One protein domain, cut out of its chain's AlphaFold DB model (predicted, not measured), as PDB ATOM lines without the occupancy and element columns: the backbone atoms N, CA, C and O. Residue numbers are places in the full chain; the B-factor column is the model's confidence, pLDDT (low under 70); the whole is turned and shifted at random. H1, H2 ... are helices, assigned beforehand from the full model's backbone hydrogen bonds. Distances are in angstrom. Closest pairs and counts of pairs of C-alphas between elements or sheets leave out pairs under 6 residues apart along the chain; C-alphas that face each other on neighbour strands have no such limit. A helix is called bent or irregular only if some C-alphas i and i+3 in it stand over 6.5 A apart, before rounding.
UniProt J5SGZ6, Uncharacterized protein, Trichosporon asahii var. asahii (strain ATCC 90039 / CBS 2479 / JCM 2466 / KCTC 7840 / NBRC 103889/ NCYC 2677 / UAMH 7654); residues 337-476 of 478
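Overview. This is residues 337 to 476 of the 478 residues of an uncharacterized protein of Trichosporon asahii var. asahii (strain ATCC 90039 / CBS 2479 / JCM 2466 / KCTC 7840 / NBRC 103889/ NCYC 2677 / UAMH 7654) (UniProt J5SGZ6). Helix H5 runs through the middle; on one side H6 and H7 join it in an up-and-down bundle, each helix running against the one before, and on the other side H3 crosses it, with H4, H2 and H1 reaching farther out. Residues 398 to 403 stick out as a loop. The printed part has 140 residues with seven named helices, H1 to H7 in chain order, no named strand, and is all helix. It is compact, with a radius of gyration of the C-alphas of 16.1 A and spans of 49 by 34 by 25 A.

Along the chain. Find C-alpha 409 at (-10.874, 42.316, 2.738); from there H5 runs 22.6 A to residue 424. H6 is residues 428 to 438, and H7, residues 463 to 475, runs 19.2 A to C-alpha 475 at (-32.062, 28.219, -10.399). Earlier come H1, residues 337 to 342, H2, 349 to 360, H3, 367 to 378, and H4, 381 to 395, 22.0 A long. H4 and H7 are irregular: C-alphas 382 and 385 are 7.2 A apart, and 468 and 471 7.1 A.

Arrangement. Start at H5, which with H4 is a hub touching four helices. H5 and H6, a hairpin, touch at a shallow tilt of 13 degrees, closest at C-alphas 422 and 431, 5.3 A. H7 touches H6, closest at C-alphas 472 and 428, 4.6 A. H3 touches H5 only just about perpendicular, at 71 degrees, with C-alphas 371 and 417 closest at 4.6 A. H2 touches H3, closest at C-alphas 355 and 373, 7.0 A. H1 touches H2 through its residues 352 to 356 alone, closest at C-alphas 341 and 352, 5.1 A. H1 and H7 are apart. Every O i to N i+4 pair is within hydrogen-bond range in H1, H2, H3 and H5; H4 has 9 of 11, H6 6 of 7, H7 7 of 9.

Size, cuts and confidence. The farthest C-alphas, of Ala 343 and Pro 446, are 49.0 A apart. The printed part has no cut. The links H4 to H5 and H6 to H7 are long. Look for pLDDT under 70 in 36 residues, among them 396 to 407 and 446 to 457.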
ATOM      1  N   LEU A 337     -25.856  59.312   8.760       71.06
ATOM      2  CA  LEU A 337     -25.620  58.067   9.499       71.06
ATOM      3  C   LEU A 337     -25.249  58.313  10.973       71.06
ATOM      4  O   LEU A 337     -25.681  57.564  11.846       71.06
ATOM      5  N   ASP A 338     -24.497  59.381  11.269       68.75
ATOM      6  CA  ASP A 338     -24.151  59.753  12.653       68.75
ATOM      7  C   ASP A 338     -25.366  60.268  13.429       68.75
ATOM      8  O   ASP A 338     -25.411  60.153  14.653       68.75
ATOM      9  N   THR A 339     -26.345  60.835  12.722       69.81
ATOM     10  CA  THR A 339     -27.597  61.310  13.322       69.81
ATOM     11  C   THR A 339     -28.462  60.120  13.735       69.81
ATOM     12  O   THR A 339     -28.849  60.035  14.898       69.81
ATOM     13  N   LEU A 340     -28.632  59.138  12.841       70.75
ATOM     14  CA  LEU A 340     -29.365  57.893  13.112       70.75
ATOM     15  C   LEU A 340     -28.724  57.055  14.232       70.75
ATOM     16  O   LEU A 340     -29.420  56.439  15.029       70.75
ATOM     17  N   MET A 341     -27.392  57.055  14.347       70.06
ATOM     18  CA  MET A 341     -26.694  56.347  15.430       70.06
ATOM     19  C   MET A 341     -26.775  57.046  16.798       70.06
ATOM     20  O   MET A 341     -26.574  56.388  17.816       70.06
ATOM     21  N   ARG A 342     -27.010  58.367  16.846       68.50
ATOM     22  CA  ARG A 342     -27.021  59.160  18.094       68.50
ATOM     23  C   ARG A 342     -28.417  59.443  18.634       68.50
ATOM     24  O   ARG A 342     -28.565  59.547  19.846       68.50
ATOM     25  N   ALA A 343     -29.395  59.603  17.750       66.75
ATOM     26  CA  ALA A 343     -30.789  59.857  18.093       66.75
ATOM     27  C   ALA A 343     -31.703  59.024  17.177       66.75
ATOM     28  O   ALA A 343     -32.353  59.589  16.300       66.75
ATOM     29  N   PRO A 344     -31.693  57.684  17.311       68.88
ATOM     30  CA  PRO A 344     -32.620  56.837  16.574       68.88
ATOM     31  C   PRO A 344     -34.054  57.050  17.069       68.88
ATOM     32  O   PRO A 344     -34.286  57.135  18.276       68.88
ATOM     33  N   ASP A 345     -35.016  57.064  16.150       69.69
ATOM     34  CA  ASP A 345     -36.428  56.924  16.508       69.69
ATOM     35  C   ASP A 345     -36.685  55.527  17.110       69.69
ATOM     36  O   ASP A 345     -35.943  54.575  16.848       69.69
ATOM     37  N   THR A 346     -37.775  55.349  17.864       65.25
ATOM     38  CA  THR A 346     -38.128  54.076  18.532       65.25
ATOM     39  C   THR A 346     -38.202  52.880  17.573       65.25
ATOM     40  O   THR A 346     -37.904  51.752  17.959       65.25
ATOM     41  N   HIS A 347     -38.557  53.115  16.307       68.81
ATOM     42  CA  HIS A 347     -38.585  52.089  15.258       68.81
ATOM     43  C   HIS A 347     -37.218  51.847  14.586       68.81
ATOM     44  O   HIS A 347     -37.027  50.817  13.943       68.81
ATOM     45  N   GLU A 348     -36.262  52.768  14.726       72.00
ATOM     46  CA  GLU A 348     -34.932  52.717  14.099       72.00
ATOM     47  C   GLU A 348     -33.822  52.263  15.060       72.00
ATOM     48  O   GLU A 348     -32.733  51.895  14.618       72.00
ATOM     49  N   GLU A 349     -34.101  52.206  16.365       73.62
ATOM     50  CA  GLU A 349     -33.193  51.682  17.388       73.62
ATOM     51  C   GLU A 349     -32.515  50.337  17.059       73.62
ATOM     52  O   GLU A 349     -31.297  50.236  17.260       73.62
ATOM     53  N   PRO A 350     -33.220  49.283  16.589       79.69
ATOM     54  CA  PRO A 350     -32.573  47.999  16.313       79.69
ATOM     55  C   PRO A 350     -31.577  48.098  15.149       79.69
ATOM     56  O   PRO A 350     -30.467  47.567  15.237       79.69
ATOM     57  N   LEU A 351     -31.929  48.849  14.103       79.31
ATOM     58  CA  LEU A 351     -31.069  49.096  12.947       79.31
ATOM     59  C   LEU A 351     -29.857  49.957  13.332       79.31
ATOM     60  O   LEU A 351     -28.729  49.640  12.956       79.31
ATOM     61  N   ALA A 352     -30.052  50.997  14.146       80.81
ATOM     62  CA  ALA A 352     -28.972  51.838  14.656       80.81
ATOM     63  C   ALA A 352     -27.980  51.046  15.526       80.81
ATOM     64  O   ALA A 352     -26.764  51.200  15.371       80.81
ATOM     65  N   LYS A 353     -28.471  50.139  16.386       81.00
ATOM     66  CA  LYS A 353     -27.634  49.223  17.184       81.00
ATOM     67  C   LYS A 353     -26.847  48.258  16.290       81.00
ATOM     68  O   LYS A 353     -25.641  48.101  16.488       81.00
ATOM     69  N   MET A 354     -27.481  47.679  15.266       81.12
ATOM     70  CA  MET A 354     -26.811  46.814  14.286       81.12
ATOM     71  C   MET A 354     -25.719  47.556  13.504       81.12
ATOM     72  O   MET A 354     -24.589  47.073  13.430       81.12
ATOM     73  N   ILE A 355     -26.007  48.752  12.986       83.12
ATOM     74  CA  ILE A 355     -25.036  49.590  12.267       83.12
ATOM     75  C   ILE A 355     -23.871  49.980  13.184       83.12
ATOM     76  O   ILE A 355     -22.712  49.833  12.798       83.12
ATOM     77  N   SER A 356     -24.163  50.424  14.409       80.12
ATOM     78  CA  SER A 356     -23.148  50.787  15.401       80.12
ATOM     79  C   SER A 356     -22.215  49.615  15.707       80.12
ATOM     80  O   SER A 356     -20.992  49.758  15.645       80.12
ATOM     81  N   SER A 357     -22.784  48.427  15.931       81.06
ATOM     82  CA  SER A 357     -22.005  47.210  16.165       81.06
ATOM     83  C   SER A 357     -21.125  46.842  14.965       81.06
ATOM     84  O   SER A 357     -19.959  46.512  15.146       81.06
ATOM     85  N   ALA A 358     -21.624  46.987  13.734       80.44
ATOM     86  CA  ALA A 358     -20.885  46.655  12.517       80.44
ATOM     87  C   ALA A 358     -19.743  47.642  12.204       80.44
ATOM     88  O   ALA A 358     -18.739  47.245  11.615       80.44
ATOM     89  N   VAL A 359     -19.883  48.917  12.585       77.19
ATOM     90  CA  VAL A 359     -18.862  49.961  12.367       77.19
ATOM     91  C   VAL A 359     -17.788  49.957  13.458       77.19
ATOM     92  O   VAL A 359     -16.633  50.277  13.177       77.19
ATOM     93  N   HIS A 360     -18.155  49.622  14.699       73.62
ATOM     94  CA  HIS A 360     -17.269  49.737  15.862       73.62
ATOM     95  C   HIS A 360     -16.726  48.403  16.396       73.62
ATOM     96  O   HIS A 360     -15.906  48.424  17.316       73.62
ATOM     97  N   ALA A 361     -17.136  47.255  15.844       72.38
ATOM     98  CA  ALA A 361     -16.624  45.955  16.271       72.38
ATOM     99  C   ALA A 361     -15.108  45.793  16.010       72.38
ATOM    100  O   ALA A 361     -14.597  46.251  14.984       72.38
ATOM    101  N   PRO A 362     -14.377  45.097  16.905       64.62
ATOM    102  CA  PRO A 362     -12.954  44.794  16.725       64.62
ATOM    103  C   PRO A 362     -12.688  43.764  15.611       64.62
ATOM    104  O   PRO A 362     -11.562  43.657  15.128       64.62
ATOM    105  N   THR A 363     -13.711  43.016  15.191       73.50
ATOM    106  CA  THR A 363     -13.668  42.000  14.128       73.50
ATOM    107  C   THR A 363     -14.715  42.295  13.056       73.50
ATOM    108  O   THR A 363     -15.713  42.958  13.335       73.50
ATOM    109  N   PHE A 364     -14.519  41.779  11.835       74.31
ATOM    110  CA  PHE A 364     -15.516  41.924  10.770       74.31
ATOM    111  C   PHE A 364     -16.872  41.340  11.206       74.31
ATOM    112  O   PHE A 364     -16.900  40.232  11.749       74.31
ATOM    113  N   PRO A 365     -17.986  42.057  10.976       81.31
ATOM    114  CA  PRO A 365     -19.317  41.550  11.271       81.31
ATOM    115  C   PRO A 365     -19.653  40.352  10.378       81.31
ATOM    116  O   PRO A 365     -19.118  40.200   9.273       81.31
ATOM    117  N   ASP A 366     -20.572  39.513  10.854       85.06
ATOM    118  CA  ASP A 366     -21.084  38.396  10.070       85.06
ATOM    119  C   ASP A 366     -21.740  38.884   8.763       85.06
ATOM    120  O   ASP A 366     -22.450  39.897   8.729       85.06
ATOM    121  N   VAL A 367     -21.527  38.130   7.684       85.38
ATOM    122  CA  VAL A 367     -22.016  38.444   6.333       85.38
ATOM    123  C   VAL A 367     -23.543  38.504   6.312       85.38
ATOM    124  O   VAL A 367     -24.128  39.359   5.646       85.38
ATOM    125  N   GLY A 368     -24.207  37.658   7.107       83.56
ATOM    126  CA  GLY A 368     -25.657  37.673   7.256       83.56
ATOM    127  C   GLY A 368     -26.189  38.960   7.892       83.56
ATOM    128  O   GLY A 368     -27.279  39.401   7.520       83.56
ATOM    129  N   THR A 369     -25.419  39.564   8.798       85.12
ATOM    130  CA  THR A 369     -25.751  40.830   9.473       85.12
ATOM    131  C   THR A 369     -25.555  42.014   8.529       85.12
ATOM    132  O   THR A 369     -26.441  42.862   8.423       85.12
ATOM    133  N   LEU A 370     -24.459  42.036   7.762       86.19
ATOM    134  CA  LEU A 370     -24.237  43.047   6.719       86.19
ATOM    135  C   LEU A 370     -25.317  43.006   5.633       86.19
ATOM    136  O   LEU A 370     -25.823  44.056   5.248       86.19
ATOM    137  N   ALA A 371     -25.720  41.812   5.190       87.06
ATOM    138  CA  ALA A 371     -26.772  41.650   4.186       87.06
ATOM    139  C   ALA A 371     -28.131  42.188   4.673       87.06
ATOM    140  O   ALA A 371     -28.884  42.766   3.890       87.06
ATOM    141  N   ARG A 372     -28.441  42.039   5.972       86.38
ATOM    142  CA  ARG A 372     -29.647  42.620   6.594       86.38
ATOM    143  C   ARG A 372     -29.583  44.146   6.636       86.38
ATOM    144  O   ARG A 372     -30.531  44.791   6.210       86.38
ATOM    145  N   ILE A 373     -28.447  44.717   7.045       86.25
ATOM    146  CA  ILE A 373     -28.241  46.176   7.040       86.25
ATOM    147  C   ILE A 373     -28.374  46.737   5.614       86.25
ATOM    148  O   ILE A 373     -29.036  47.750   5.406       86.25
ATOM    149  N   GLN A 374     -27.792  46.065   4.613       88.12
ATOM    150  CA  GLN A 374     -27.931  46.450   3.206       88.12
ATOM    151  C   GLN A 374     -29.386  46.371   2.725       88.12
ATOM    152  O   GLN A 374     -29.837  47.265   2.011       88.12
ATOM    153  N   ALA A 375     -30.133  45.337   3.126       85.25
ATOM    154  CA  ALA A 375     -31.546  45.194   2.781       85.25
ATOM    155  C   ALA A 375     -32.414  46.300   3.401       85.25
ATOM    156  O   ALA A 375     -33.218  46.904   2.698       85.25
ATOM    157  N   GLU A 376     -32.228  46.604   4.687       83.81
ATOM    158  CA  GLU A 376     -33.033  47.596   5.416       83.81
ATOM    159  C   GLU A 376     -32.711  49.047   5.034       83.81
ATOM    160  O   GLU A 376     -33.593  49.909   5.041       83.81
ATOM    161  N   LEU A 377     -31.458  49.338   4.676       81.88
ATOM    162  CA  LEU A 377     -31.063  50.651   4.159       81.88
ATOM    163  C   LEU A 377     -31.369  50.806   2.661       81.88
ATOM    164  O   LEU A 377     -31.565  51.927   2.197       81.88
ATOM    165  N   GLY A 378     -31.408  49.702   1.910       76.00
ATOM    166  CA  GLY A 378     -31.698  49.680   0.474       76.00
ATOM    167  C   GLY A 378     -33.187  49.607   0.120       76.00
ATOM    168  O   GLY A 378     -33.546  49.915  -1.014       76.00
ATOM    169  N   SER A 379     -34.060  49.225   1.057       75.06
ATOM    170  CA  SER A 379     -35.506  49.090   0.821       75.06
ATOM    171  C   SER A 379     -36.249  50.423   0.709       75.06
ATOM    172  O   SER A 379     -37.347  50.460   0.159       75.06
ATOM    173  N   MET A 380     -35.663  51.523   1.198       71.44
ATOM    174  CA  MET A 380     -36.283  52.849   1.163       71.44
ATOM    175  C   MET A 380     -35.474  53.840   0.312       71.44
ATOM    176  O   MET A 380     -34.287  54.046   0.581       71.44
ATOM    177  N   PRO A 381     -36.102  54.557  -0.640       61.00
ATOM    178  CA  PRO A 381     -35.405  55.505  -1.517       61.00
ATOM    179  C   PRO A 381     -34.754  56.664  -0.742       61.00
ATOM    180  O   PRO A 381     -33.663  57.114  -1.088       61.00
ATOM    181  N   ASN A 382     -35.353  57.075   0.379       66.12
ATOM    182  CA  ASN A 382     -34.819  58.133   1.246       66.12
ATOM    183  C   ASN A 382     -33.576  57.697   2.050       66.12
ATOM    184  O   ASN A 382     -32.869  58.543   2.595       66.12
ATOM    185  N   ARG A 383     -33.273  56.391   2.102       71.62
ATOM    186  CA  ARG A 383     -32.152  55.809   2.861       71.62
ATOM    187  C   ARG A 383     -30.961  55.400   1.985       71.62
ATOM    188  O   ARG A 383     -29.919  55.016   2.514       71.62
ATOM    189  N   ALA A 384     -31.031  55.609   0.669       73.31
ATOM    190  CA  ALA A 384     -29.922  55.339  -0.253       73.31
ATOM    191  C   ALA A 384     -28.625  56.089   0.128       73.31
ATOM    192  O   ALA A 384     -27.528  55.532   0.064       73.31
ATOM    193  N   ARG A 385     -28.747  57.331   0.625       74.69
ATOM    194  CA  ARG A 385     -27.605  58.118   1.131       74.69
ATOM    195  C   ARG A 385     -26.985  57.528   2.405       74.69
ATOM    196  O   ARG A 385     -25.775  57.649   2.605       74.69
ATOM    197  N   LEU A 386     -27.783  56.873   3.252       78.56
ATOM    198  CA  LEU A 386     -27.302  56.179   4.453       78.56
ATOM    199  C   LEU A 386     -26.535  54.910   4.081       78.56
ATOM    200  O   LEU A 386     -25.465  54.670   4.637       78.56
ATOM    201  N   LEU A 387     -27.030  54.147   3.101       83.44
ATOM    202  CA  LEU A 387     -26.348  52.958   2.586       83.44
ATOM    203  C   LEU A 387     -24.974  53.306   1.999       83.44
ATOM    204  O   LEU A 387     -23.985  52.632   2.286       83.44
ATOM    205  N   GLU A 388     -24.888  54.382   1.214       81.50
ATOM    206  CA  GLU A 388     -23.619  54.832   0.639       81.50
ATOM    207  C   GLU A 388     -22.638  55.314   1.720       81.50
ATOM    208  O   GLU A 388     -21.446  54.994   1.680       81.50
ATOM    209  N   SER A 389     -23.138  56.029   2.729       78.69
ATOM    210  CA  SER A 389     -22.332  56.502   3.864       78.69
ATOM    211  C   SER A 389     -21.824  55.337   4.721       78.69
ATOM    212  O   SER A 389     -20.645  55.298   5.083       78.69
ATOM    213  N   PHE A 390     -22.671  54.333   4.965       84.50
ATOM    214  CA  PHE A 390     -22.308  53.093   5.649       84.50
ATOM    215  C   PHE A 390     -21.255  52.300   4.861       84.50
ATOM    216  O   PHE A 390     -20.210  51.954   5.413       84.50
ATOM    217  N   LYS A 391     -21.456  52.116   3.548       86.25
ATOM    218  CA  LYS A 391     -20.492  51.473   2.639       86.25
ATOM    219  C   LYS A 391     -19.119  52.144   2.701       86.25
ATOM    220  O   LYS A 391     -18.104  51.465   2.834       86.25
ATOM    221  N   ARG A 392     -19.074  53.481   2.633       79.44
ATOM    222  CA  ARG A 392     -17.823  54.257   2.695       79.44
ATOM    223  C   ARG A 392     -17.084  54.042   4.017       79.44
ATOM    224  O   ARG A 392     -15.879  53.812   3.988       79.44
ATOM    225  N   ARG A 393     -17.790  54.080   5.152       75.06
ATOM    226  CA  ARG A 393     -17.193  53.876   6.484       75.06
ATOM    227  C   ARG A 393     -16.714  52.443   6.707       75.06
ATOM    228  O   ARG A 393     -15.664  52.257   7.314       75.06
ATOM    229  N   PHE A 394     -17.451  51.459   6.194       80.62
ATOM    230  CA  PHE A 394     -17.094  50.045   6.294       80.62
ATOM    231  C   PHE A 394     -15.862  49.695   5.443       80.62
ATOM    232  O   PHE A 394     -14.945  49.024   5.910       80.62
ATOM    233  N   ILE A 395     -15.811  50.183   4.198       77.50
ATOM    234  CA  ILE A 395     -14.727  49.880   3.252       77.50
ATOM    235  C   ILE A 395     -13.452  50.683   3.553       77.50
ATOM    236  O   ILE A 395     -12.348  50.149   3.439       77.50
ATOM    237  N   ASN A 396     -13.598  51.956   3.935       69.56
ATOM    238  CA  ASN A 396     -12.498  52.886   4.182       69.56
ATOM    239  C   ASN A 396     -12.598  53.466   5.602       69.56
ATOM    240  O   ASN A 396     -13.022  54.615   5.771       69.56
ATOM    241  N   PRO A 397     -12.198  52.709   6.640       60.38
ATOM    242  CA  PRO A 397     -12.179  53.236   7.995       60.38
ATOM    243  C   PRO A 397     -11.220  54.439   8.080       60.38
ATOM    244  O   PRO A 397     -10.213  54.478   7.369       60.38
ATOM    245  N   PRO A 398     -11.464  55.410   8.980       52.31
ATOM    246  CA  PRO A 398     -10.751  56.696   9.042       52.31
ATOM    247  C   PRO A 398      -9.234  56.613   9.316       52.31
ATOM    248  O   PRO A 398      -8.570  57.646   9.362       52.31
ATOM    249  N   LYS A 399      -8.685  55.407   9.507       54.00
ATOM    250  CA  LYS A 399      -7.249  55.118   9.660       54.00
ATOM    251  C   LYS A 399      -6.602  54.512   8.398       54.00
ATOM    252  O   LYS A 399      -5.413  54.221   8.425       54.00
ATOM    253  N   SER A 400      -7.360  54.287   7.322       52.88
ATOM    254  CA  SER A 400      -6.861  53.692   6.075       52.88
ATOM    255  C   SER A 400      -6.222  54.747   5.163       52.88
ATOM    256  O   SER A 400      -6.708  55.876   5.080       52.88
ATOM    257  N   HIS A 401      -5.136  54.385   4.472       49.22
ATOM    258  CA  HIS A 401      -4.442  55.280   3.546       49.22
ATOM    259  C   HIS A 401      -5.347  55.648   2.354       49.22
ATOM    260  O   HIS A 401      -5.818  54.748   1.649       49.22
ATOM    261  N   PRO A 402      -5.583  56.945   2.084       47.16
ATOM    262  CA  PRO A 402      -6.279  57.361   0.875       47.16
ATOM    263  C   PRO A 402      -5.395  57.046  -0.345       47.16
ATOM    264  O   PRO A 402      -4.255  57.497  -0.399       47.16
ATOM    265  N   GLY A 403      -5.903  56.261  -1.304       48.00
ATOM    266  CA  GLY A 403      -5.211  55.972  -2.574       48.00
ATOM    267  C   GLY A 403      -4.953  54.495  -2.902       48.00
ATOM    268  O   GLY A 403      -4.311  54.207  -3.907       48.00
ATOM    269  N   ARG A 404      -5.437  53.539  -2.100       51.66
ATOM    270  CA  ARG A 404      -5.270  52.105  -2.398       51.66
ATOM    271  C   ARG A 404      -6.263  51.653  -3.482       51.66
ATOM    272  O   ARG A 404      -7.468  51.704  -3.261       51.66
ATOM    273  N   SER A 405      -5.752  51.209  -4.632       48.88
ATOM    274  CA  SER A 405      -6.543  50.716  -5.777       48.88
ATOM    275  C   SER A 405      -6.845  49.213  -5.731       48.88
ATOM    276  O   SER A 405      -7.650  48.725  -6.518       48.88
ATOM    277  N   THR A 406      -6.214  48.465  -4.819       54.34
ATOM    278  CA  THR A 406      -6.459  47.028  -4.651       54.34
ATOM    279  C   THR A 406      -7.639  46.766  -3.716       54.34
ATOM    280  O   THR A 406      -7.763  47.443  -2.687       54.34
ATOM    281  N   PRO A 407      -8.506  45.787  -4.038       59.84
ATOM    282  CA  PRO A 407      -9.672  45.502  -3.222       59.84
ATOM    283  C   PRO A 407      -9.269  44.996  -1.836       59.84
ATOM    284  O   PRO A 407      -8.438  44.099  -1.692       59.84
ATOM    285  N   THR A 408      -9.833  45.610  -0.795       73.75
ATOM    286  CA  THR A 408      -9.557  45.246   0.601       73.75
ATOM    287  C   THR A 408     -10.440  44.077   1.044       73.75
ATOM    288  O   THR A 408     -11.503  43.837   0.475       73.75
ATOM    289  N   VAL A 409     -10.050  43.378   2.116       77.69
ATOM    290  CA  VAL A 409     -10.874  42.316   2.738       77.69
ATOM    291  C   VAL A 409     -12.287  42.823   3.069       77.69
ATOM    292  O   VAL A 409     -13.261  42.103   2.876       77.69
ATOM    293  N   ALA A 410     -12.417  44.096   3.466       78.38
ATOM    294  CA  ALA A 410     -13.703  44.749   3.708       78.38
ATOM    295  C   ALA A 410     -14.561  44.879   2.433       78.38
ATOM    296  O   ALA A 410     -15.772  44.683   2.487       78.38
ATOM    297  N   GLN A 411     -13.958  45.168   1.275       82.88
ATOM    298  CA  GLN A 411     -14.682  45.199  -0.004       82.88
ATOM    299  C   GLN A 411     -15.166  43.808  -0.405       82.88
ATOM    300  O   GLN A 411     -16.316  43.654  -0.806       82.88
ATOM    301  N   GLN A 412     -14.330  42.785  -0.215       84.50
ATOM    302  CA  GLN A 412     -14.726  41.401  -0.460       84.50
ATOM    303  C   GLN A 412     -15.896  40.974   0.443       84.50
ATOM    304  O   GLN A 412     -16.849  40.365  -0.041       84.50
ATOM    305  N   TRP A 413     -15.861  41.346   1.729       86.25
ATOM    306  CA  TRP A 413     -16.961  41.114   2.677       86.25
ATOM    307  C   TRP A 413     -18.247  41.835   2.266       86.25
ATOM    308  O   TRP A 413     -19.334  41.267   2.347       86.25
ATOM    309  N   TRP A 414     -18.122  43.075   1.784       88.81
ATOM    310  CA  TRP A 414     -19.246  43.861   1.285       88.81
ATOM    311  C   TRP A 414     -19.919  43.196   0.079       88.81
ATOM    312  O   TRP A 414     -21.145  43.091   0.038       88.81
ATOM    313  N   TRP A 415     -19.131  42.716  -0.888       89.50
ATOM    314  CA  TRP A 415     -19.651  42.019  -2.066       89.50
ATOM    315  C   TRP A 415     -20.289  40.673  -1.722       89.50
ATOM    316  O   TRP A 415     -21.310  40.317  -2.303       89.50
ATOM    317  N   HIS A 416     -19.733  39.934  -0.757       89.56
ATOM    318  CA  HIS A 416     -20.330  38.681  -0.284       89.56
ATOM    319  C   HIS A 416     -21.689  38.919   0.396       89.56
ATOM    320  O   HIS A 416     -22.644  38.175   0.158       89.56
ATOM    321  N   ALA A 417     -21.807  39.985   1.190       90.25
ATOM    322  CA  ALA A 417     -23.074  40.386   1.796       90.25
ATOM    323  C   ALA A 417     -24.121  40.764   0.738       90.25
ATOM    324  O   ALA A 417     -25.265  40.322   0.835       90.25
ATOM    325  N   GLU A 418     -23.712  41.471  -0.317       89.69
ATOM    326  CA  GLU A 418     -24.603  41.867  -1.412       89.69
ATOM    327  C   GLU A 418     -25.129  40.646  -2.183       89.69
ATOM    328  O   GLU A 418     -26.328  40.528  -2.429       89.69
ATOM    329  N   ILE A 419     -24.259  39.670  -2.467       90.25
ATOM    330  CA  ILE A 419     -24.666  38.388  -3.062       90.25
ATOM    331  C   ILE A 419     -25.664  37.671  -2.146       90.25
ATOM    332  O   ILE A 419     -26.711  37.219  -2.600       90.25
ATOM    333  N   THR A 420     -25.384  37.610  -0.842       90.56
ATOM    334  CA  THR A 420     -26.270  36.974   0.146       90.56
ATOM    335  C   THR A 420     -27.637  37.662   0.196       90.56
ATOM    336  O   THR A 420     -28.667  36.995   0.302       90.56
ATOM    337  N   ARG A 421     -27.665  38.995   0.104       92.31
ATOM    338  CA  ARG A 421     -28.886  39.803   0.055       92.31
ATOM    339  C   ARG A 421     -29.722  39.474  -1.182       92.31
ATOM    340  O   ARG A 421     -30.920  39.245  -1.048       92.31
ATOM    341  N   LEU A 422     -29.098  39.427  -2.361       89.88
ATOM    342  CA  LEU A 422     -29.771  39.133  -3.631       89.88
ATOM    343  C   LEU A 422     -30.294  37.693  -3.690       89.88
ATOM    344  O   LEU A 422     -31.426  37.478  -4.113       89.88
ATOM    345  N   VAL A 423     -29.515  36.725  -3.193       89.56
ATOM    346  CA  VAL A 423     -29.926  35.314  -3.086       89.56
ATOM    347  C   VAL A 423     -31.150  35.173  -2.175       89.56
ATOM    348  O   VAL A 423     -32.104  34.496  -2.541       89.56
ATOM    349  N   ARG A 424     -31.157  35.837  -1.008       89.12
ATOM    350  CA  ARG A 424     -32.298  35.824  -0.069       89.12
ATOM    351  C   ARG A 424     -33.547  36.511  -0.617       89.12
ATOM    352  O   ARG A 424     -34.640  36.193  -0.175       89.12
ATOM    353  N   ALA A 425     -33.377  37.463  -1.530       87.62
ATOM    354  CA  ALA A 425     -34.473  38.157  -2.196       87.62
ATOM    355  C   ALA A 425     -34.962  37.431  -3.466       87.62
ATOM    356  O   ALA A 425     -35.724  38.022  -4.224       87.62
ATOM    357  N   GLU A 426     -34.482  36.207  -3.732       88.50
ATOM    358  CA  GLU A 426     -34.799  35.401  -4.928       88.50
ATOM    359  C   GLU A 426     -34.450  36.093  -6.260       88.50
ATOM    360  O   GLU A 426     -34.899  35.725  -7.346       88.50
ATOM    361  N   LYS A 427     -33.562  37.091  -6.210       89.81
ATOM    362  CA  LYS A 427     -33.082  37.832  -7.378       89.81
ATOM    363  C   LYS A 427     -31.872  37.142  -7.994       89.81
ATOM    364  O   LYS A 427     -30.765  37.680  -8.031       89.81
ATOM    365  N   HIS A 428     -32.083  35.921  -8.468       87.81
ATOM    366  CA  HIS A 428     -31.002  35.018  -8.860       87.81
ATOM    367  C   HIS A 428     -30.145  35.542 -10.021       87.81
ATOM    368  O   HIS A 428     -28.923  35.395  -9.987       87.81
ATOM    369  N   LYS A 429     -30.754  36.209 -11.015       86.94
ATOM    370  CA  LYS A 429     -30.024  36.812 -12.149       86.94
ATOM    371  C   LYS A 429     -29.082  37.922 -11.684       86.94
ATOM    372  O   LYS A 429     -27.890  37.870 -11.963       86.94
ATOM    373  N   GLU A 430     -29.600  38.850 -10.881       88.06
ATOM    374  CA  GLU A 430     -28.818  39.953 -10.307       88.06
ATOM    375  C   GLU A 430     -27.678  39.433  -9.412       88.06
ATOM    376  O   GLU A 430     -26.573  39.970  -9.442       88.06
ATOM    377  N   ALA A 431     -27.911  38.358  -8.646       87.88
ATOM    378  CA  ALA A 431     -26.882  37.740  -7.808       87.88
ATOM    379  C   ALA A 431     -25.719  37.166  -8.637       87.88
ATOM    380  O   ALA A 431     -24.552  37.329  -8.270       87.88
ATOM    381  N   VAL A 432     -26.031  36.498  -9.753       87.38
ATOM    382  CA  VAL A 432     -25.033  35.911 -10.658       87.38
ATOM    383  C   VAL A 432     -24.267  36.992 -11.418       87.38
ATOM    384  O   VAL A 432     -23.043  36.891 -11.536       87.38
ATOM    385  N   ASP A 433     -24.941  38.048 -11.866       87.38
ATOM    386  CA  ASP A 433     -24.286  39.179 -12.526       87.38
ATOM    387  C   ASP A 433     -23.342  39.913 -11.563       87.38
ATOM    388  O   ASP A 433     -22.161  40.084 -11.872       87.38
ATOM    389  N   HIS A 434     -23.795  40.208 -10.342       87.00
ATOM    390  CA  HIS A 434     -22.964  40.835  -9.312       87.00
ATOM    391  C   HIS A 434     -21.768  39.952  -8.897       87.00
ATOM    392  O   HIS A 434     -20.676  40.452  -8.616       87.00
ATOM    393  N   PHE A 435     -21.927  38.622  -8.881       87.88
ATOM    394  CA  PHE A 435     -20.802  37.706  -8.666       87.88
ATOM    395  C   PHE A 435     -19.767  37.813  -9.795       87.88
ATOM    396  O   PHE A 435     -18.572  37.892  -9.520       87.88
ATOM    397  N   ARG A 436     -20.200  37.866 -11.058       86.19
ATOM    398  CA  ARG A 436     -19.305  37.922 -12.229       86.19
ATOM    399  C   ARG A 436     -18.561  39.241 -12.378       86.19
ATOM    400  O   ARG A 436     -17.460  39.261 -12.930       86.19
ATOM    401  N   GLU A 437     -19.151  40.332 -11.907       85.88
ATOM    402  CA  GLU A 437     -18.513  41.648 -11.909       85.88
ATOM    403  C   GLU A 437     -17.275  41.693 -11.002       85.88
ATOM    404  O   GLU A 437     -16.290  42.354 -11.338       85.88
ATOM    405  N   HIS A 438     -17.290  40.955  -9.888       84.31
ATOM    406  CA  HIS A 438     -16.272  41.061  -8.839       84.31
ATOM    407  C   HIS A 438     -15.414  39.801  -8.642       84.31
ATOM    408  O   HIS A 438     -14.286  39.904  -8.150       84.31
ATOM    409  N   PHE A 439     -15.894  38.624  -9.055       84.56
ATOM    410  CA  PHE A 439     -15.225  37.338  -8.850       84.56
ATOM    411  C   PHE A 439     -14.991  36.571 -10.155       84.56
ATOM    412  O   PHE A 439     -15.742  36.667 -11.127       84.56
ATOM    413  N   LEU A 440     -13.917  35.783 -10.175       83.44
ATOM    414  CA  LEU A 440     -13.629  34.849 -11.256       83.44
ATOM    415  C   LEU A 440     -14.615  33.675 -11.223       83.44
ATOM    416  O   LEU A 440     -14.880  33.092 -10.171       83.44
ATOM    417  N   TRP A 441     -15.109  33.293 -12.401       80.19
ATOM    418  CA  TRP A 441     -15.987  32.138 -12.575       80.19
ATOM    419  C   TRP A 441     -15.175  30.838 -12.514       80.19
ATOM    420  O   TRP A 441     -14.735  30.312 -13.535       80.19
ATOM    421  N   LEU A 442     -14.920  30.350 -11.300       73.06
ATOM    422  CA  LEU A 442     -14.114  29.157 -11.038       73.06
ATOM    423  C   LEU A 442     -14.953  28.109 -10.301       73.06
ATOM    424  O   LEU A 442     -15.481  28.384  -9.227       73.06
ATOM    425  N   GLY A 443     -15.058  26.904 -10.867       65.06
ATOM    426  CA  GLY A 443     -15.736  25.770 -10.221       65.06
ATOM    427  C   GLY A 443     -17.270  25.823 -10.217       65.06
ATOM    428  O   GLY A 443     -17.885  25.038  -9.503       65.06
ATOM    429  N   LEU A 444     -17.886  26.715 -11.002       73.56
ATOM    430  CA  LEU A 444     -19.341  26.824 -11.169       73.56
ATOM    431  C   LEU A 444     -19.767  26.334 -12.567       73.56
ATOM    432  O   LEU A 444     -19.026  26.559 -13.531       73.56
ATOM    433  N   PRO A 445     -20.938  25.681 -12.705       73.94
ATOM    434  CA  PRO A 445     -21.429  25.207 -13.998       73.94
ATOM    435  C   PRO A 445     -21.678  26.378 -14.968       73.94
ATOM    436  O   PRO A 445     -21.929  27.499 -14.522       73.94
ATOM    437  N   PRO A 446     -21.563  26.164 -16.291       68.69
ATOM    438  CA  PRO A 446     -21.775  27.221 -17.273       68.69
ATOM    439  C   PRO A 446     -23.249  27.644 -17.302       68.69
ATOM    440  O   PRO A 446     -24.136  26.802 -17.391       68.69
ATOM    441  N   VAL A 447     -23.501  28.952 -17.260       66.88
ATOM    442  CA  VAL A 447     -24.841  29.548 -17.390       66.88
ATOM    443  C   VAL A 447     -24.834  30.466 -18.616       66.88
ATOM    444  O   VAL A 447     -23.843  31.162 -18.859       66.88
ATOM    445  N   HIS A 448     -25.915  30.475 -19.405       61.97
ATOM    446  CA  HIS A 448     -26.063  31.383 -20.549       61.97
ATOM    447  C   HIS A 448     -26.248  32.820 -20.056       61.97
ATOM    448  O   HIS A 448     -27.291  33.168 -19.506       61.97
ATOM    449  N   LEU A 449     -25.219  33.650 -20.217       61.84
ATOM    450  CA  LEU A 449     -25.160  34.969 -19.594       61.84
ATOM    451  C   LEU A 449     -24.572  36.018 -20.539       61.84
ATOM    452  O   LEU A 449     -23.774  35.703 -21.422       61.84
ATOM    453  N   ALA A 450     -24.931  37.282 -20.306       64.19
ATOM    454  CA  ALA A 450     -24.464  38.419 -21.091       64.19
ATOM    455  C   ALA A 450     -22.922  38.572 -21.059       64.19
ATOM    456  O   ALA A 450     -22.277  38.187 -20.065       64.19
ATOM    457  N   PRO A 451     -22.313  39.132 -22.126       59.41
ATOM    458  CA  PRO A 451     -20.878  39.396 -22.180       59.41
ATOM    459  C   PRO A 451     -20.456  40.420 -21.114       59.41
ATOM    460  O   PRO A 451     -21.126  41.425 -20.890       59.41
ATOM    461  N   LEU A 452     -19.334  40.148 -20.442       63.56
ATOM    462  CA  LEU A 452     -18.768  41.004 -19.392       63.56
ATOM    463  C   LEU A 452     -17.861  42.095 -19.973       63.56
ATOM    464  O   LEU A 452     -17.203  41.887 -20.991       63.56
ATOM    465  N   LYS A 453     -17.735  43.218 -19.255       62.41
ATOM    466  CA  LYS A 453     -16.748  44.266 -19.560       62.41
ATOM    467  C   LYS A 453     -15.307  43.736 -19.367       62.41
ATOM    468  O   LYS A 453     -15.061  43.061 -18.360       62.41
ATOM    469  N   PRO A 454     -14.372  44.028 -20.295       53.62
ATOM    470  CA  PRO A 454     -13.043  43.405 -20.332       53.62
ATOM    471  C   PRO A 454     -12.046  43.884 -19.254       53.62
ATOM    472  O   PRO A 454     -11.131  43.135 -18.934       53.62
ATOM    473  N   ASP A 455     -12.253  45.043 -18.615       53.53
ATOM    474  CA  ASP A 455     -11.176  45.733 -17.868       53.53
ATOM    475  C   ASP A 455     -11.278  45.702 -16.325       53.53
ATOM    476  O   ASP A 455     -10.617  46.478 -15.633       53.53
ATOM    477  N   ALA A 456     -12.102  44.829 -15.737       60.53
ATOM    478  CA  ALA A 456     -12.251  44.759 -14.275       60.53
ATOM    479  C   ALA A 456     -11.264  43.766 -13.631       60.53
ATOM    480  O   ALA A 456     -11.228  42.587 -13.989       60.53
ATOM    481  N   THR A 457     -10.507  44.209 -12.620       66.25
ATOM    482  CA  THR A 457      -9.679  43.335 -11.773       66.25
ATOM    483  C   THR A 457     -10.570  42.459 -10.879       66.25
ATOM    484  O   THR A 457     -11.120  42.917  -9.879       66.25
ATOM    485  N   ARG A 458     -10.745  41.182 -11.246       79.06
ATOM    486  CA  ARG A 458     -11.599  40.219 -10.519       79.06
ATOM    487  C   ARG A 458     -10.817  39.420  -9.481       79.06
ATOM    488  O   ARG A 458      -9.652  39.086  -9.689       79.06
ATOM    489  N   LEU A 459     -11.478  39.067  -8.382       80.44
ATOM    490  CA  LEU A 459     -10.901  38.274  -7.297       80.44
ATOM    491  C   LEU A 459     -11.188  36.776  -7.432       80.44
ATOM    492  O   LEU A 459     -12.192  36.361  -8.008       80.44
ATOM    493  N   VAL A 460     -10.334  35.950  -6.827       81.44
ATOM    494  CA  VAL A 460     -10.620  34.521  -6.634       81.44
ATOM    495  C   VAL A 460     -11.670  34.379  -5.517       81.44
ATOM    496  O   VAL A 460     -11.443  34.893  -4.417       81.44
ATOM    497  N   PRO A 461     -12.820  33.719  -5.757       81.25
ATOM    498  CA  PRO A 461     -13.859  33.557  -4.743       81.25
ATOM    499  C   PRO A 461     -13.430  32.577  -3.640       81.25
ATOM    500  O   PRO A 461     -12.743  31.587  -3.892       81.25
ATOM    501  N   SER A 462     -13.867  32.827  -2.403       83.38
ATOM    502  CA  SER A 462     -13.728  31.874  -1.296       83.38
ATOM    503  C   SER A 462     -14.809  30.789  -1.361       83.38
ATOM    504  O   SER A 462     -15.860  30.972  -1.979       83.38
ATOM    505  N   ILE A 463     -14.601  29.679  -0.644       80.88
ATOM    506  CA  ILE A 463     -15.587  28.587  -0.527       80.88
ATOM    507  C   ILE A 463     -16.934  29.107   0.007       80.88
ATOM    508  O   ILE A 463     -17.991  28.695  -0.465       80.88
ATOM    509  N   SER A 464     -16.916  30.056   0.948       82.75
ATOM    510  CA  SER A 464     -18.133  30.678   1.486       82.75
ATOM    511  C   SER A 464     -18.921  31.457   0.424       82.75
ATOM    512  O   SER A 464     -20.144  31.375   0.384       82.75
ATOM    513  N   ILE A 465     -18.243  32.172  -0.477       85.94
ATOM    514  CA  ILE A 465     -18.896  32.915  -1.564       85.94
ATOM    515  C   ILE A 465     -19.466  31.938  -2.597       85.94
ATOM    516  O   ILE A 465     -20.615  32.087  -3.008       85.94
ATOM    517  N   LEU A 466     -18.696  30.907  -2.965       83.75
ATOM    518  CA  LEU A 466     -19.144  29.862  -3.889       83.75
ATOM    519  C   LEU A 466     -20.402  29.161  -3.365       83.75
ATOM    520  O   LEU A 466     -21.404  29.079  -4.065       83.75
ATOM    521  N   THR A 467     -20.394  28.728  -2.107       85.00
ATOM    522  CA  THR A 467     -21.557  28.073  -1.481       85.00
ATOM    523  C   THR A 467     -22.782  28.981  -1.390       85.00
ATOM    524  O   THR A 467     -23.904  28.499  -1.509       85.00
ATOM    525  N   THR A 468     -22.583  30.295  -1.261       87.94
ATOM    526  CA  THR A 468     -23.677  31.278  -1.225       87.94
ATOM    527  C   THR A 468     -24.334  31.476  -2.595       87.94
ATOM    528  O   THR A 468     -25.546  31.662  -2.660       87.94
ATOM    529  N   ILE A 469     -23.566  31.443  -3.693       88.69
ATOM    530  CA  ILE A 469     -24.098  31.701  -5.042       88.69
ATOM    531  C   ILE A 469     -24.711  30.454  -5.701       88.69
ATOM    532  O   ILE A 469     -25.574  30.596  -6.568       88.69
ATOM    533  N   ILE A 470     -24.333  29.241  -5.268       86.94
ATOM    534  CA  ILE A 470     -24.819  27.963  -5.828       86.94
ATOM    535  C   ILE A 470     -26.346  27.909  -6.009       86.94
ATOM    536  O   ILE A 470     -26.762  27.563  -7.112       86.94
ATOM    537  N   PRO A 471     -27.197  28.282  -5.030       87.50
ATOM    538  CA  PRO A 471     -28.649  28.239  -5.214       87.50
ATOM    539  C   PRO A 471     -29.134  29.085  -6.400       87.50
ATOM    540  O   PRO A 471     -29.992  28.650  -7.161       87.50
ATOM    541  N   SER A 472     -28.533  30.263  -6.605       87.38
ATOM    542  CA  SER A 472     -28.882  31.139  -7.731       87.38
ATOM    543  C   SER A 472     -28.377  30.587  -9.059       87.38
ATOM    544  O   SER A 472     -29.076  30.674 -10.060       87.38
ATOM    545  N   VAL A 473     -27.195  29.967  -9.069       85.38
ATOM    546  CA  VAL A 473     -26.688  29.279 -10.263       85.38
ATOM    547  C   VAL A 473     -27.606  28.119 -10.636       85.38
ATOM    548  O   VAL A 473     -28.030  28.051 -11.780       85.38
ATOM    549  N   LEU A 474     -27.972  27.263  -9.678       84.56
ATOM    550  CA  LEU A 474     -28.868  26.124  -9.905       84.56
ATOM    551  C   LEU A 474     -30.240  26.561 -10.428       84.56
ATOM    552  O   LEU A 474     -30.767  25.920 -11.327       84.56
ATOM    553  N   SER A 475     -30.783  27.671  -9.924       84.31
ATOM    554  CA  SER A 475     -32.062  28.219 -10.399       84.31
ATOM    555  C   SER A 475     -32.028  28.771 -11.833       84.31
ATOM    556  O   SER A 475     -33.077  29.001 -12.424       84.31
ATOM    557  N   LEU A 476     -30.833  29.028 -12.376       80.56
ATOM    558  CA  LEU A 476     -30.619  29.617 -13.702       80.56
ATOM    559  C   LEU A 476     -30.017  28.631 -14.706       80.56
ATOM    560  O   LEU A 476     -29.756  29.013 -15.849       80.56
TER     561      LEU A 476